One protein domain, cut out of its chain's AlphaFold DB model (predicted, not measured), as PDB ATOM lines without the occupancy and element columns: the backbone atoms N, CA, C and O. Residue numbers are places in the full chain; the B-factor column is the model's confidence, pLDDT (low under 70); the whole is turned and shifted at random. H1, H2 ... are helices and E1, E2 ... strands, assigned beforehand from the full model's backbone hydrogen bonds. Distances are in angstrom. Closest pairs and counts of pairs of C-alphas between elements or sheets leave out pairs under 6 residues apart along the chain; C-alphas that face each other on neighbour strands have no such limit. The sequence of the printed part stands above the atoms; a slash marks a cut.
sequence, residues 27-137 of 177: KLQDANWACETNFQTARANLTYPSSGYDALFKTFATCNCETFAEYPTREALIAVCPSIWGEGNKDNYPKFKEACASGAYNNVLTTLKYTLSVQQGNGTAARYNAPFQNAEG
ATOM      1  N   LYS A  27     165.855 203.740 153.316       81.12
ATOM      2  CA  LYS A  27     164.681 204.628 153.417       81.12
ATOM      3  C   LYS A  27     163.900 204.722 152.098       81.12
ATOM      4  O   LYS A  27     162.678 204.651 152.111       81.12
ATOM      5  N   LEU A  28     164.603 204.849 150.971       81.62
ATOM      6  CA  LEU A  28     164.001 204.937 149.639       81.62
ATOM      7  C   LEU A  28     163.420 203.587 149.194       81.62
ATOM      8  O   LEU A  28     162.325 203.542 148.639       81.62
ATOM      9  N   GLN A  29     164.124 202.485 149.479       80.12
ATOM     10  CA  GLN A  29     163.613 201.133 149.232       80.12
ATOM     11  C   GLN A  29     162.352 200.848 150.053       80.12
ATOM     12  O   GLN A  29     161.367 200.380 149.496       80.12
ATOM     13  N   ASP A  30     162.377 201.156 151.351       83.38
ATOM     14  CA  ASP A  30     161.281 200.909 152.287       83.38
ATOM     15  C   ASP A  30     160.054 201.764 151.929       83.38
ATOM     16  O   ASP A  30     158.938 201.253 151.932       83.38
ATOM     17  N   ALA A  31     160.245 203.035 151.553       85.56
ATOM     18  CA  ALA A  31     159.162 203.907 151.093       85.56
ATOM     19  C   ALA A  31     158.531 203.399 149.786       85.56
ATOM     20  O   ALA A  31     157.314 203.236 149.710       85.56
ATOM     21  N   ASN A  32     159.349 203.048 148.788       82.62
ATOM     22  CA  ASN A  32     158.856 202.474 147.535       82.62
ATOM     23  C   ASN A  32     158.139 201.127 147.764       82.62
ATOM     24  O   ASN A  32     157.080 200.868 147.193       82.62
ATOM     25  N   TRP A  33     158.686 200.284 148.644       85.25
ATOM     26  CA  TRP A  33     158.068 199.023 149.051       85.25
ATOM     27  C   TRP A  33     156.732 199.239 149.769       85.25
ATOM     28  O   TRP A  33     155.786 198.486 149.540       85.25
ATOM     29  N   ALA A  34     156.624 200.273 150.606       89.19
ATOM     30  CA  ALA A  34     155.376 200.643 151.262       89.19
ATOM     31  C   ALA A  34     154.321 201.108 150.246       89.19
ATOM     32  O   ALA A  34     153.177 200.663 150.328       89.19
ATOM     33  N   CYS A  35     154.701 201.925 149.252       90.81
ATOM     34  CA  CYS A  35     153.806 202.307 148.157       90.81
ATOM     35  C   CYS A  35     153.250 201.070 147.437       90.81
ATOM     36  O   CYS A  35     152.037 200.952 147.257       90.81
ATOM     37  N   GLU A  36     154.127 200.131 147.062       88.31
ATOM     38  CA  GLU A  36     153.735 198.909 146.353       88.31
ATOM     39  C   GLU A  36     152.855 198.015 147.231       88.31
ATOM     40  O   GLU A  36     151.794 197.580 146.800       88.31
ATOM     41  N   THR A  37     153.248 197.784 148.485       88.94
ATOM     42  CA  THR A  37     152.487 196.944 149.421       88.94
ATOM     43  C   THR A  37     151.082 197.499 149.633       88.94
ATOM     44  O   THR A  37     150.108 196.762 149.487       88.94
ATOM     45  N   ASN A  38     150.955 198.805 149.890       89.31
ATOM     46  CA  ASN A  38     149.657 199.458 150.063       89.31
ATOM     47  C   ASN A  38     148.790 199.332 148.806       89.31
ATOM     48  O   ASN A  38     147.598 199.032 148.906       89.31
ATOM     49  N   PHE A  39     149.387 199.502 147.622       90.44
ATOM     50  CA  PHE A  39     148.690 199.295 146.358       90.44
ATOM     51  C   PHE A  39     148.203 197.847 146.211       90.44
ATOM     52  O   PHE A  39     147.031 197.624 145.913       90.44
ATOM     53  N   GLN A  40     149.065 196.856 146.458       86.69
ATOM     54  CA  GLN A  40     148.720 195.435 146.338       86.69
ATOM     55  C   GLN A  40     147.618 195.022 147.322       86.69
ATOM     56  O   GLN A  40     146.667 194.348 146.925       86.69
ATOM     57  N   THR A  41     147.706 195.466 148.579       86.69
ATOM     58  CA  THR A  41     146.690 195.207 149.607       86.69
ATOM     59  C   THR A  41     145.345 195.810 149.216       86.69
ATOM     60  O   THR A  41     144.324 195.127 149.285       86.69
ATOM     61  N   ALA A  42     145.326 197.062 148.760       86.50
ATOM     62  CA  ALA A  42     144.084 197.730 148.396       86.50
ATOM     63  C   ALA A  42     143.482 197.192 147.081       86.50
ATOM     64  O   ALA A  42     142.262 197.160 146.919       86.50
ATOM     65  N   ARG A  43     144.321 196.697 146.163       85.00
ATOM     66  CA  ARG A  43     143.892 196.067 144.907       85.00
ATOM     67  C   ARG A  43     143.227 194.705 145.108       85.00
ATOM     68  O   ARG A  43     142.443 194.303 144.256       85.00
ATOM     69  N   ALA A  44     143.531 193.989 146.191       81.25
ATOM     70  CA  ALA A  44     143.119 192.594 146.390       81.25
ATOM     71  C   ALA A  44     141.602 192.347 146.248       81.25
ATOM     72  O   ALA A  44     141.198 191.239 145.910       81.25
ATOM     73  N   ASN A  45     140.780 193.381 146.446       78.06
ATOM     74  CA  ASN A  45     139.320 193.300 146.398       78.06
ATOM     75  C   ASN A  45     138.695 194.004 145.182       78.06
ATOM     76  O   ASN A  45     137.493 194.261 145.177       78.06
ATOM     77  N   LEU A  46     139.488 194.362 144.168       80.00
ATOM     78  CA  LEU A  46     139.004 195.099 143.004       80.00
ATOM     79  C   LEU A  46     139.099 194.282 141.720       80.00
ATOM     80  O   LEU A  46     140.094 193.619 141.438       80.00
ATOM     81  N   THR A  47     138.075 194.422 140.883       82.81
ATOM     82  CA  THR A  47     138.099 193.973 139.491       82.81
ATOM     83  C   THR A  47     138.502 195.142 138.599       82.81
ATOM     84  O   THR A  47     137.987 196.252 138.748       82.81
ATOM     85  N   TYR A  48     139.460 194.915 137.701       79.19
ATOM     86  CA  TYR A  48     139.875 195.912 136.716       79.19
ATOM     87  C   TYR A  48     139.079 195.746 135.408       79.19
ATOM     88  O   TYR A  48     138.924 194.607 134.960       79.19
ATOM     89  N   PRO A  49     138.665 196.842 134.744       81.31
ATOM     90  CA  PRO A  49     138.674 198.220 135.236       81.31
ATOM     91  C   PRO A  49     137.505 198.492 136.199       81.31
ATOM     92  O   PRO A  49     136.396 198.002 136.008       81.31
ATOM     93  N   SER A  50     137.733 199.316 137.223       81.50
ATOM     94  CA  SER A  50     136.680 199.861 138.096       81.50
ATOM     95  C   SER A  50     137.077 201.242 138.621       81.50
ATOM     96  O   SER A  50     138.244 201.631 138.542       81.50
ATOM     97  N   SER A  51     136.121 202.000 139.165       81.00
ATOM     98  CA  SER A  51     136.386 203.314 139.772       81.00
ATOM     99  C   SER A  51     137.361 203.233 140.951       81.00
ATOM    100  O   SER A  51     138.125 204.168 141.175       81.00
ATOM    101  N   GLY A  52     137.407 202.094 141.653       83.94
ATOM    102  CA  GLY A  52     138.386 201.847 142.712       83.94
ATOM    103  C   GLY A  52     139.832 201.923 142.213       83.94
ATOM    104  O   GLY A  52     140.686 202.465 142.907       83.94
ATOM    105  N   TYR A  53     140.111 201.472 140.985       84.88
ATOM    106  CA  TYR A  53     141.461 201.534 140.416       84.88
ATOM    107  C   TYR A  53     141.937 202.961 140.136       84.88
ATOM    108  O   TYR A  53     143.117 203.234 140.321       84.88
ATOM    109  N   ASP A  54     141.050 203.881 139.744       82.69
ATOM    110  CA  ASP A  54     141.424 205.287 139.523       82.69
ATOM    111  C   ASP A  54     141.961 205.925 140.815       82.69
ATOM    112  O   ASP A  54     143.023 206.547 140.813       82.69
ATOM    113  N   ALA A  55     141.278 205.695 141.941       84.31
ATOM    114  CA  ALA A  55     141.744 206.139 143.251       84.31
ATOM    115  C   ALA A  55     143.072 205.467 143.646       84.31
ATOM    116  O   ALA A  55     143.991 206.152 144.090       84.31
ATOM    117  N   LEU A  56     143.214 204.155 143.419       88.81
ATOM    118  CA  LEU A  56     144.457 203.441 143.726       88.81
ATOM    119  C   LEU A  56     145.651 203.936 142.912       88.81
ATOM    120  O   LEU A  56     146.729 204.122 143.473       88.81
ATOM    121  N   PHE A  57     145.483 204.163 141.608       89.44
ATOM    122  CA  PHE A  57     146.559 204.672 140.760       89.44
ATOM    123  C   PHE A  57     146.982 206.080 141.168       89.44
ATOM    124  O   PHE A  57     148.179 206.362 141.190       89.44
ATOM    125  N   LYS A  58     146.025 206.937 141.542       88.81
ATOM    126  CA  LYS A  58     146.308 208.266 142.096       88.81
ATOM    127  C   LYS A  58     147.134 208.164 143.373       88.81
ATOM    128  O   LYS A  58     148.227 208.717 143.421       88.81
ATOM    129  N   THR A  59     146.666 207.405 144.365       91.25
ATOM    130  CA  THR A  59     147.383 207.224 145.637       91.25
ATOM    131  C   THR A  59     148.781 206.644 145.427       91.25
ATOM    132  O   THR A  59     149.745 207.125 146.018       91.25
ATOM    133  N   PHE A  60     148.919 205.645 144.554       92.31
ATOM    134  CA  PHE A  60     150.209 205.026 144.266       92.31
ATOM    135  C   PHE A  60     151.176 205.981 143.553       92.31
ATOM    136  O   PHE A  60     152.350 206.055 143.922       92.31
ATOM    137  N   ALA A  61     150.697 206.760 142.580       91.56
ATOM    138  CA  ALA A  61     151.497 207.786 141.920       91.56
ATOM    139  C   ALA A  61     151.945 208.879 142.901       91.56
ATOM    140  O   ALA A  61     153.122 209.231 142.908       91.56
ATOM    141  N   THR A  62     151.045 209.364 143.762       92.56
ATOM    142  CA  THR A  62     151.368 210.347 144.807       92.56
ATOM    143  C   THR A  62     152.447 209.820 145.749       92.56
ATOM    144  O   THR A  62     153.453 210.494 145.948       92.56
ATOM    145  N   CYS A  63     152.304 208.586 146.239       93.44
ATOM    146  CA  CYS A  63     153.291 207.952 147.114       93.44
ATOM    147  C   CYS A  63     154.683 207.874 146.460       93.44
ATOM    148  O   CYS A  63     155.695 208.173 147.093       93.44
ATOM    149  N   ASN A  64     154.747 207.539 145.166       90.31
ATOM    150  CA  ASN A  64     156.006 207.546 144.417       90.31
ATOM    151  C   ASN A  64     156.576 208.966 144.266       90.31
ATOM    152  O   ASN A  64     157.772 209.171 144.466       90.31
ATOM    153  N   CYS A  65     155.744 209.959 143.951       90.88
ATOM    154  CA  CYS A  65     156.182 211.353 143.866       90.88
ATOM    155  C   CYS A  65     156.777 211.859 145.186       90.88
ATOM    156  O   CYS A  65     157.836 212.482 145.170       90.88
ATOM    157  N   GLU A  66     156.149 211.545 146.320       91.69
ATOM    158  CA  GLU A  66     156.654 211.879 147.659       91.69
ATOM    159  C   GLU A  66     157.966 211.149 147.970       91.69
ATOM    160  O   GLU A  66     158.926 211.756 148.440       91.69
ATOM    161  N   THR A  67     158.039 209.861 147.627       88.56
ATOM    162  CA  THR A  67     159.220 209.010 147.833       88.56
ATOM    163  C   THR A  67     160.469 209.569 147.144       88.56
ATOM    164  O   THR A  67     161.563 209.533 147.707       88.56
ATOM    165  N   PHE A  68     160.322 210.121 145.936       84.69
ATOM    166  CA  PHE A  68     161.439 210.671 145.163       84.69
ATOM    167  C   PHE A  68     161.628 212.190 145.328       84.69
ATOM    168  O   PHE A  68     162.575 212.736 144.761       84.69
ATOM    169  N   ALA A  69     160.792 212.878 146.114       86.19
ATOM    170  CA  ALA A  69     160.827 214.337 146.261       86.19
ATOM    171  C   ALA A  69     162.144 214.868 146.861       86.19
ATOM    172  O   ALA A  69     162.592 215.957 146.502       86.19
ATOM    173  N   GLU A  70     162.787 214.091 147.738       82.00
ATOM    174  CA  GLU A  70     164.059 214.453 148.387       82.00
ATOM    175  C   GLU A  70     165.252 214.483 147.409       82.00
ATOM    176  O   GLU A  70     166.320 214.994 147.746       82.00
ATOM    177  N   TYR A  71     165.081 213.972 146.187       81.50
ATOM    178  CA  TYR A  71     166.132 213.894 145.181       81.50
ATOM    179  C   TYR A  71     165.752 214.745 143.968       81.50
ATOM    180  O   TYR A  71     164.982 214.272 143.138       81.50
ATOM    181  N   PRO A  72     166.262 215.985 143.833       75.69
ATOM    182  CA  PRO A  72     165.829 216.931 142.797       75.69
ATOM    183  C   PRO A  72     166.493 216.726 141.424       75.69
ATOM    184  O   PRO A  72     166.033 217.314 140.430       75.69
ATOM    185  N   THR A  73     167.560 215.921 141.363       82.81
ATOM    186  CA  THR A  73     168.317 215.613 140.142       82.81
ATOM    187  C   THR A  73     168.454 214.110 139.912       82.81
ATOM    188  O   THR A  73     168.436 213.301 140.844       82.81
ATOM    189  N   ARG A  74     168.623 213.736 138.639       81.44
ATOM    190  CA  ARG A  74     168.799 212.345 138.223       81.44
ATOM    191  C   ARG A  74     170.128 211.798 138.737       81.44
ATOM    192  O   ARG A  74     170.191 210.662 139.179       81.44
ATOM    193  N   GLU A  75     171.176 212.612 138.703       82.88
ATOM    194  CA  GLU A  75     172.541 212.250 139.088       82.88
ATOM    195  C   GLU A  75     172.596 211.788 140.550       82.88
ATOM    196  O   GLU A  75     173.214 210.766 140.851       82.88
ATOM    197  N   ALA A  76     171.867 212.476 141.439       79.31
ATOM    198  CA  ALA A  76     171.731 212.082 142.839       79.31
ATOM    199  C   ALA A  76     171.041 210.717 142.985       79.31
ATOM    200  O   ALA A  76     171.436 209.903 143.819       79.31
ATOM    201  N   LEU A  77     170.041 210.438 142.143       77.25
ATOM    202  CA  LEU A  77     169.324 209.165 142.135       77.25
ATOM    203  C   LEU A  77     170.091 208.030 141.472       77.25
ATOM    204  O   LEU A  77     169.929 206.902 141.904       77.25
ATOM    205  N   ILE A  78     170.928 208.268 140.464       79.25
ATOM    206  CA  ILE A  78     171.766 207.216 139.861       79.25
ATOM    207  C   ILE A  78     172.822 206.745 140.853       79.25
ATOM    208  O   ILE A  78     173.090 205.549 140.931       79.25
ATOM    209  N   ALA A  79     173.408 207.679 141.609       70.75
ATOM    210  CA  ALA A  79     174.447 207.372 142.586       70.75
ATOM    211  C   ALA A  79     173.968 206.380 143.656       70.75
ATOM    212  O   ALA A  79     174.775 205.633 144.204       70.75
ATOM    213  N   VAL A  80     172.659 206.358 143.928       71.06
ATOM    214  CA  VAL A  80     172.075 205.542 144.995       71.06
ATOM    215  C   VAL A  80     171.110 204.471 144.465       71.06
ATOM    216  O   VAL A  80     171.129 203.347 144.937       71.06
ATOM    217  N   CYS A  81     170.328 204.751 143.423       74.31
ATOM    218  CA  CYS A  81     169.314 203.884 142.806       74.31
ATOM    219  C   CYS A  81     169.460 203.734 141.276       74.31
ATOM    220  O   CYS A  81     168.551 204.082 140.507       74.31
ATOM    221  N   PRO A  82     170.570 203.148 140.795       72.75
ATOM    222  CA  PRO A  82     170.829 203.008 139.363       72.75
ATOM    223  C   PRO A  82     169.853 202.056 138.650       72.75
ATOM    224  O   PRO A  82     169.637 202.197 137.449       72.75
ATOM    225  N   SER A  83     169.225 201.113 139.360       71.06
ATOM    226  CA  SER A  83     168.243 200.180 138.779       71.06
ATOM    227  C   SER A  83     166.960 200.869 138.306       71.06
ATOM    228  O   SER A  83     166.332 200.406 137.358       71.06
ATOM    229  N   ILE A  84     166.585 201.980 138.945       68.69
ATOM    230  CA  ILE A  84     165.369 202.736 138.628       68.69
ATOM    231  C   ILE A  84     165.710 203.888 137.675       68.69
ATOM    232  O   ILE A  84     165.055 204.060 136.647       68.69
ATOM    233  N   TRP A  85     166.784 204.633 137.960       78.06
ATOM    234  CA  TRP A  85     167.091 205.910 137.296       78.06
ATOM    235  C   TRP A  85     168.378 205.916 136.457       78.06
ATOM    236  O   TRP A  85     168.811 206.976 135.992       78.06
ATOM    237  N   GLY A  86     168.986 204.746 136.240       74.06
ATOM    238  CA  GLY A  86     170.211 204.564 135.454       74.06
ATOM    239  C   GLY A  86     170.088 204.963 133.978       74.06
ATOM    240  O   GLY A  86     169.089 205.526 133.532       74.06
ATOM    241  N   GLU A  87     171.135 204.712 133.190       73.81
ATOM    242  CA  GLU A  87     171.222 205.178 131.789       73.81
ATOM    243  C   GLU A  87     170.065 204.717 130.895       73.81
ATOM    244  O   GLU A  87     169.583 205.492 130.071       73.81
ATOM    245  N   GLY A  88     169.516 203.522 131.127       69.38
ATOM    246  CA  GLY A  88     168.355 203.019 130.382       69.38
ATOM    247  C   GLY A  88     167.051 203.812 130.574       69.38
ATOM    248  O   GLY A  88     166.097 203.587 129.830       69.38
ATOM    249  N   ASN A  89     166.993 204.731 131.549       69.06
ATOM    250  CA  ASN A  89     165.805 205.522 131.896       69.06
ATOM    251  C   ASN A  89     166.100 207.032 131.997       69.06
ATOM    252  O   ASN A  89     165.331 207.768 132.619       69.06
ATOM    253  N   LYS A  90     167.200 207.519 131.404       75.25
ATOM    254  CA  LYS A  90     167.661 208.907 131.593       75.25
ATOM    255  C   LYS A  90     166.623 209.976 131.235       75.25
ATOM    256  O   LYS A  90     166.482 210.960 131.955       75.25
ATOM    257  N   ASP A  91     165.841 209.731 130.185       78.38
ATOM    258  CA  ASP A  91     164.839 210.675 129.681       78.38
ATOM    259  C   ASP A  91     163.529 210.643 130.486       78.38
ATOM    260  O   ASP A  91     162.648 211.482 130.284       78.38
ATOM    261  N   ASN A  92     163.376 209.675 131.398       83.06
ATOM    262  CA  ASN A  92     162.157 209.514 132.186       83.06
ATOM    263  C   ASN A  92     162.157 210.383 133.437       83.06
ATOM    264  O   ASN A  92     161.087 210.795 133.866       83.06
ATOM    265  N   TYR A  93     163.320 210.688 134.012       83.62
ATOM    266  CA  TYR A  93     163.382 211.429 135.269       83.62
ATOM    267  C   TYR A  93     162.852 212.877 135.162       83.62
ATOM    268  O   TYR A  93     162.017 213.261 135.984       83.62
ATOM    269  N   PRO A  94     163.216 213.682 134.138       84.75
ATOM    270  CA  PRO A  94     162.602 215.000 133.948       84.75
ATOM    271  C   PRO A  94     161.080 214.924 133.762       84.75
ATOM    272  O   PRO A  94     160.344 215.686 134.385       84.75
ATOM    273  N   LYS A  95     160.605 213.947 132.974       85.56
ATOM    274  CA  LYS A  95     159.173 213.710 132.730       85.56
ATOM    275  C   LYS A  95     158.438 213.271 133.993       85.56
ATOM    276  O   LYS A  95     157.301 213.670 134.208       85.56
ATOM    277  N   PHE A  96     159.085 212.469 134.835       87.12
ATOM    278  CA  PHE A  96     158.557 212.052 136.127       87.12
ATOM    279  C   PHE A  96     158.340 213.267 137.034       87.12
ATOM    280  O   PHE A  96     157.255 213.424 137.585       87.12
ATOM    281  N   LYS A  97     159.318 214.183 137.124       86.62
ATOM    282  CA  LYS A  97     159.150 215.415 137.910       86.62
ATOM    283  C   LYS A  97     158.013 216.292 137.392       86.62
ATOM    284  O   LYS A  97     157.225 216.796 138.186       86.62
ATOM    285  N   GLU A  98     157.920 216.466 136.075       86.88
ATOM    286  CA  GLU A  98     156.835 217.224 135.440       86.88
ATOM    287  C   GLU A  98     155.461 216.588 135.720       86.88
ATOM    288  O   GLU A  98     154.495 217.273 136.068       86.88
ATOM    289  N   ALA A  99     155.381 215.259 135.645       85.62
ATOM    290  CA  ALA A  99     154.179 214.502 135.965       85.62
ATOM    291  C   ALA A  99     153.777 214.631 137.443       85.62
ATOM    292  O   ALA A  99     152.597 214.809 137.745       85.62
ATOM    293  N   CYS A 100     154.749 214.599 138.359       87.69
ATOM    294  CA  CYS A 100     154.507 214.807 139.784       87.69
ATOM    295  C   CYS A 100     154.025 216.232 140.087       87.69
ATOM    296  O   CYS A 100     153.079 216.400 140.851       87.69
ATOM    297  N   ALA A 101     154.611 217.252 139.453       86.25
ATOM    298  CA  ALA A 101     154.217 218.650 139.648       86.25
ATOM    299  C   ALA A 101     152.812 218.969 139.107       86.25
ATOM    300  O   ALA A 101     152.119 219.823 139.651       86.25
ATOM    301  N   SER A 102     152.382 218.281 138.047       79.81
ATOM    302  CA  SER A 102     151.057 218.462 137.436       79.81
ATOM    303  C   SER A 102     149.943 217.640 138.096       79.81
ATOM    304  O   SER A 102     148.779 217.800 137.738       79.81
ATOM    305  N   GLY A 103     150.267 216.740 139.034       76.06
ATOM    306  CA  GLY A 103     149.299 215.791 139.602       76.06
ATOM    307  C   GLY A 103     148.808 214.742 138.593       76.06
ATOM    308  O   GLY A 103     147.799 214.069 138.817       76.06
ATOM    309  N   ALA A 104     149.512 214.585 137.470       83.50
ATOM    310  CA  ALA A 104     149.133 213.712 136.370       83.50
ATOM    311  C   ALA A 104     149.542 212.260 136.643       83.50
ATOM    312  O   ALA A 104     150.523 211.761 136.090       83.50
ATOM    313  N   TYR A 105     148.776 211.559 137.483       84.12
ATOM    314  CA  TYR A 105     149.126 210.213 137.952       84.12
ATOM    315  C   TYR A 105     149.438 209.223 136.812       84.12
ATOM    316  O   TYR A 105     150.399 208.463 136.904       84.12
ATOM    317  N   ASN A 106     148.699 209.262 135.697       86.31
ATOM    318  CA  ASN A 106     148.955 208.379 134.555       86.31
ATOM    319  C   ASN A 106     150.333 208.643 133.922       86.31
ATOM    320  O   ASN A 106     151.027 207.695 133.566       86.31
ATOM    321  N   ASN A 107     150.783 209.900 133.862       85.94
ATOM    322  CA  ASN A 107     152.134 210.224 133.400       85.94
ATOM    323  C   ASN A 107     153.200 209.747 134.384       85.94
ATOM    324  O   ASN A 107     154.220 209.216 133.949       85.94
ATOM    325  N   VAL A 108     152.958 209.889 135.691       87.94
ATOM    326  CA  VAL A 108     153.869 209.379 136.725       87.94
ATOM    327  C   VAL A 108     154.077 207.880 136.506       87.94
ATOM    328  O   VAL A 108     155.204 207.431 136.304       87.94
ATOM    329  N   LEU A 109     152.992 207.110 136.409       88.06
ATOM    330  CA  LEU A 109     153.055 205.658 136.223       88.06
ATOM    331  C   LEU A 109     153.642 205.246 134.863       88.06
ATOM    332  O   LEU A 109     154.372 204.256 134.794       88.06
ATOM    333  N   THR A 110     153.410 206.015 133.793       86.25
ATOM    334  CA  THR A 110     154.062 205.796 132.491       86.25
ATOM    335  C   THR A 110     155.572 206.028 132.564       86.25
ATOM    336  O   THR A 110     156.340 205.215 132.049       86.25
ATOM    337  N   THR A 111     156.034 207.091 133.227       85.25
ATOM    338  CA  THR A 111     157.477 207.374 133.369       85.25
ATOM    339  C   THR A 111     158.198 206.339 134.232       85.25
ATOM    340  O   THR A 111     159.347 205.997 133.942       85.25
ATOM    341  N   LEU A 112     157.493 205.767 135.213       83.56
ATOM    342  CA  LEU A 112     157.948 204.635 136.022       83.56
ATOM    343  C   LEU A 112     157.845 203.279 135.300       83.56
ATOM    344  O   LEU A 112     158.284 202.272 135.848       83.56
ATOM    345  N   LYS A 113     157.283 203.234 134.080       82.62
ATOM    346  CA  LYS A 113     157.015 201.996 133.322       82.62
ATOM    347  C   LYS A 113     156.213 200.974 134.144       82.62
ATOM    348  O   LYS A 113     156.485 199.777 134.088       82.62
ATOM    349  N   TYR A 114     155.239 201.443 134.925       85.56
ATOM    350  CA  TYR A 114     154.461 200.569 135.797       85.56
ATOM    351  C   TYR A 114     153.589 199.602 134.987       85.56
ATOM    352  O   TYR A 114     152.853 200.011 134.081       85.56
ATOM    353  N   THR A 115     153.643 198.321 135.357       84.19
ATOM    354  CA  THR A 115     152.814 197.260 134.783       84.19
ATOM    355  C   THR A 115     151.847 196.735 135.836       84.19
ATOM    356  O   THR A 115     152.246 196.102 136.815       84.19
ATOM    357  N   LEU A 116     150.555 196.920 135.597       84.56
ATOM    358  CA  LEU A 116     149.505 196.292 136.377       84.56
ATOM    359  C   LEU A 116     149.366 194.821 135.975       84.56
ATOM    360  O   LEU A 116     149.122 194.515 134.812       84.56
ATOM    361  N   SER A 117     149.442 193.917 136.948       83.00
ATOM    362  CA  SER A 117     149.086 192.504 136.782       83.00
ATOM    363  C   SER A 117     147.702 192.245 137.383       83.00
ATOM    364  O   SER A 117     147.506 192.476 138.576       83.00
ATOM    365  N   VAL A 118     146.743 191.790 136.579       80.50
ATOM    366  CA  VAL A 118     145.373 191.459 137.003       80.50
ATOM    367  C   VAL A 118     145.179 189.959 136.857       80.50
ATOM    368  O   VAL A 118     145.272 189.432 135.751       80.50
ATOM    369  N   GLN A 119     144.915 189.272 137.966       78.75
ATOM    370  CA  GLN A 119     144.606 187.845 137.940       78.75
ATOM    371  C   GLN A 119     143.269 187.609 137.232       78.75
ATOM    372  O   GLN A 119     142.268 188.259 137.535       78.75
ATOM    373  N   GLN A 120     143.261 186.673 136.294       73.06
ATOM    374  CA  GLN A 120     142.075 186.148 135.634       73.06
ATOM    375  C   GLN A 120     141.670 184.832 136.306       73.06
ATOM    376  O   GLN A 120     142.504 184.117 136.863       73.06
ATOM    377  N   GLY A 121     140.378 184.495 136.255       61.84
ATOM    378  CA  GLY A 121     139.782 183.355 136.974       61.84
ATOM    379  C   GLY A 121     140.342 181.961 136.640       61.84
ATOM    380  O   GLY A 121     139.919 180.983 137.240       61.84
ATOM    381  N   ASN A 122     141.294 181.853 135.711       72.06
ATOM    382  CA  ASN A 122     142.001 180.629 135.321       72.06
ATOM    383  C   ASN A 122     143.459 180.575 135.832       72.06
ATOM    384  O   ASN A 122     144.254 179.785 135.326       72.06
ATOM    385  N   GLY A 123     143.840 181.443 136.773       68.75
ATOM    386  CA  GLY A 123     145.209 181.522 137.294       68.75
ATOM    387  C   GLY A 123     146.215 182.167 136.335       68.75
ATOM    388  O   GLY A 123     147.410 182.191 136.625       68.75
ATOM    389  N   THR A 124     145.758 182.700 135.199       74.12
ATOM    390  CA  THR A 124     146.589 183.536 134.325       74.12
ATOM    391  C   THR A 124     146.472 184.992 134.744       74.12
ATOM    392  O   THR A 124     145.412 185.432 135.177       74.12
ATOM    393  N   ALA A 125     147.547 185.763 134.609       78.19
ATOM    394  CA  ALA A 125     147.512 187.190 134.889       78.19
ATOM    395  C   ALA A 125     147.613 187.990 133.589       78.19
ATOM    396  O   ALA A 125     148.575 187.848 132.833       78.19
ATOM    397  N   ALA A 126     146.639 188.864 133.347       78.50
ATOM    398  CA  ALA A 126     146.735 189.866 132.299       78.50
ATOM    399  C   ALA A 126     147.629 191.014 132.772       78.50
ATOM    400  O   ALA A 126     147.499 191.498 133.896       78.50
ATOM    401  N   ARG A 127     148.549 191.449 131.908       80.81
ATOM    402  CA  ARG A 127     149.489 192.533 132.201       80.81
ATOM    403  C   ARG A 127     149.136 193.757 131.367       80.81
ATOM    404  O   ARG A 127     149.021 193.653 130.148       80.81
ATOM    405  N   TYR A 128     148.994 194.901 132.023       80.12
ATOM    406  CA  TYR A 128     148.643 196.181 131.413       80.12
ATOM    407  C   TYR A 128     149.734 197.199 131.731       80.12
ATOM    408  O   TYR A 128     150.135 197.321 132.884       80.12
ATOM    409  N   ASN A 129     150.199 197.941 130.732       82.88
ATOM    410  CA  ASN A 129     151.135 199.047 130.932       82.88
ATOM    411  C   ASN A 129     150.363 200.364 131.064       82.88
ATOM    412  O   ASN A 129     149.321 200.528 130.428       82.88
ATOM    413  N   ALA A 130     150.883 201.303 131.854       84.12
ATOM    414  CA  ALA A 130     150.358 202.667 131.889       84.12
ATOM    415  C   ALA A 130     150.468 203.342 130.496       84.12
ATOM    416  O   ALA A 130     151.474 203.131 129.807       84.12
ATOM    417  N   PRO A 131     149.511 204.199 130.081       84.50
ATOM    418  CA  PRO A 131     148.416 204.755 130.883       84.50
ATOM    419  C   PRO A 131     147.234 203.793 131.074       84.50
ATOM    420  O   PRO A 131     146.883 203.029 130.176       84.50
ATOM    421  N   PHE A 132     146.596 203.863 132.244       83.62
ATOM    422  CA  PHE A 132     145.471 203.002 132.613       83.62
ATOM    423  C   PHE A 132     144.118 203.647 132.309       83.62
ATOM    424  O   PHE A 132     143.966 204.873 132.309       83.62
ATOM    425  N   GLN A 133     143.126 202.796 132.051       81.44
ATOM    426  CA  GLN A 133     141.755 203.201 131.756       81.44
ATOM    427  C   GLN A 133     140.895 203.167 133.026       81.44
ATOM    428  O   GLN A 133     141.093 202.323 133.902       81.44
ATOM    429  N   ASN A 134     139.921 204.074 133.111       75.62
ATOM    430  CA  ASN A 134     138.878 204.042 134.132       75.62
ATOM    431  C   ASN A 134     137.769 203.033 133.781       75.62
ATOM    432  O   ASN A 134     137.813 202.358 132.752       75.62
ATOM    433  N   ALA A 135     136.744 202.958 134.634       76.44
ATOM    434  CA  ALA A 135     135.582 202.089 134.431       76.44
ATOM    435  C   ALA A 135     134.804 202.368 133.127       76.44
ATOM    436  O   ALA A 135     134.150 201.472 132.607       76.44
ATOM    437  N   GLU A 136     134.890 203.583 132.578       76.94
ATOM    438  CA  GLU A 136     134.270 203.963 131.299       76.94
ATOM    439  C   GLU A 136     135.156 203.613 130.088       76.94
ATOM    440  O   GLU A 136     134.840 203.979 128.956       76.94
ATOM    441  N   GLY A 137     136.306 202.965 130.310       71.31
ATOM    442  CA  GLY A 137     137.288 202.655 129.269       71.31
ATOM    443  C   GLY A 137     138.102 203.865 128.800       71.31
ATOM    444  O   GLY A 137     138.860 203.764 127.834       71.31
TER     445      GLY A 137
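This is residues 27 to 137 of the 177 residues of an uncharacterized protein of Spizellomyces punctatus (strain DAOM BR117) (UniProt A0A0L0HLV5). A small two-stranded hairpin, E1 and E2, and two short helices, H3 and H4, sit toward opposite ends of an elongated domain. Its body is a long helical hairpin, H1 and H2 side by side, with a shorter helical hairpin, H5 and H6, packed crosswise on H2. The printed part has 111 residues with six named helices and then two named strands, in the order H1 H2 H3 H4 H5 H6 E1 E2; the sheet, E1 - E2, is antiparallel, and the class is mostly helix. The whole is compact, with a radius of gyration of the C-alphas of 14.5 A, and spans 43 by 26 by 23 A.

Strand E1, residues 115 to 119, begins with C-alpha 115 at (152.814, 197.260, 134.783), and E2, residues 125 to 129, ends with C-alpha 129 at (151.135, 199.047, 130.932). The longest helix, H2, residues 51 to 68, measures 26.7 A from first to last C-alpha. H1, residues 27 to 43, measures 24.0 A and begins with C-alpha 27 at (164.681, 204.628, 153.417). H5 is residues 92 to 102, 15.2 A long; H6 is residues 105 to 111, H3 residues 74 to 80 and H4 residues 82 to 85.

E1 and E2 form a hairpin, with 157 degrees between their directions; N 116 and O 128 are within hydrogen-bond range at 2.8 A, as are N 126 and O 118 at 2.8 A. Both strands are apart from H1 and H2. H2 is the hub, touching three helices. It forms a helical hairpin with H1, at a shallow tilt of 3 degrees, opposite ways; the closest C-alphas, of Cys 35 and Cys 63, are 5.8 A apart. With residues 57 to 65 alone H2 touches H6, at a steep tilt of 57 degrees; the closest C-alphas, of Ala 61 and Tyr 105, are 5.2 A apart. With residues 61 to 65 alone it touches H5, at a steep tilt of 64 degrees, closest at C-alphas 65 and 100, 5.6 A. H5 and H6 form a helical hairpin, at a shallow tilt of 8 degrees, closest at C-alphas 99 and 108, 5.2 A. The helix packing is part aligned, part crossed. H3 touches H4, closest at C-alphas 78 and 85, 5.5 A. Every O i to N i+4 pair is within hydrogen-bond range in H1, H5 and H6, but 13 of 14 in H2 and 2 of 3 in H3; H4 is too short for such a pair, and its 1 pair of O i to N i+3 is not within range.

The C-alphas of Glu 75 and Asn 122, the two farthest apart, are 44.1 A apart. The printed part has no cut, and no link is long. The mean pLDDT of the printed part is 82.2; residues 84, 88 to 89, 121 and 123 are under 70.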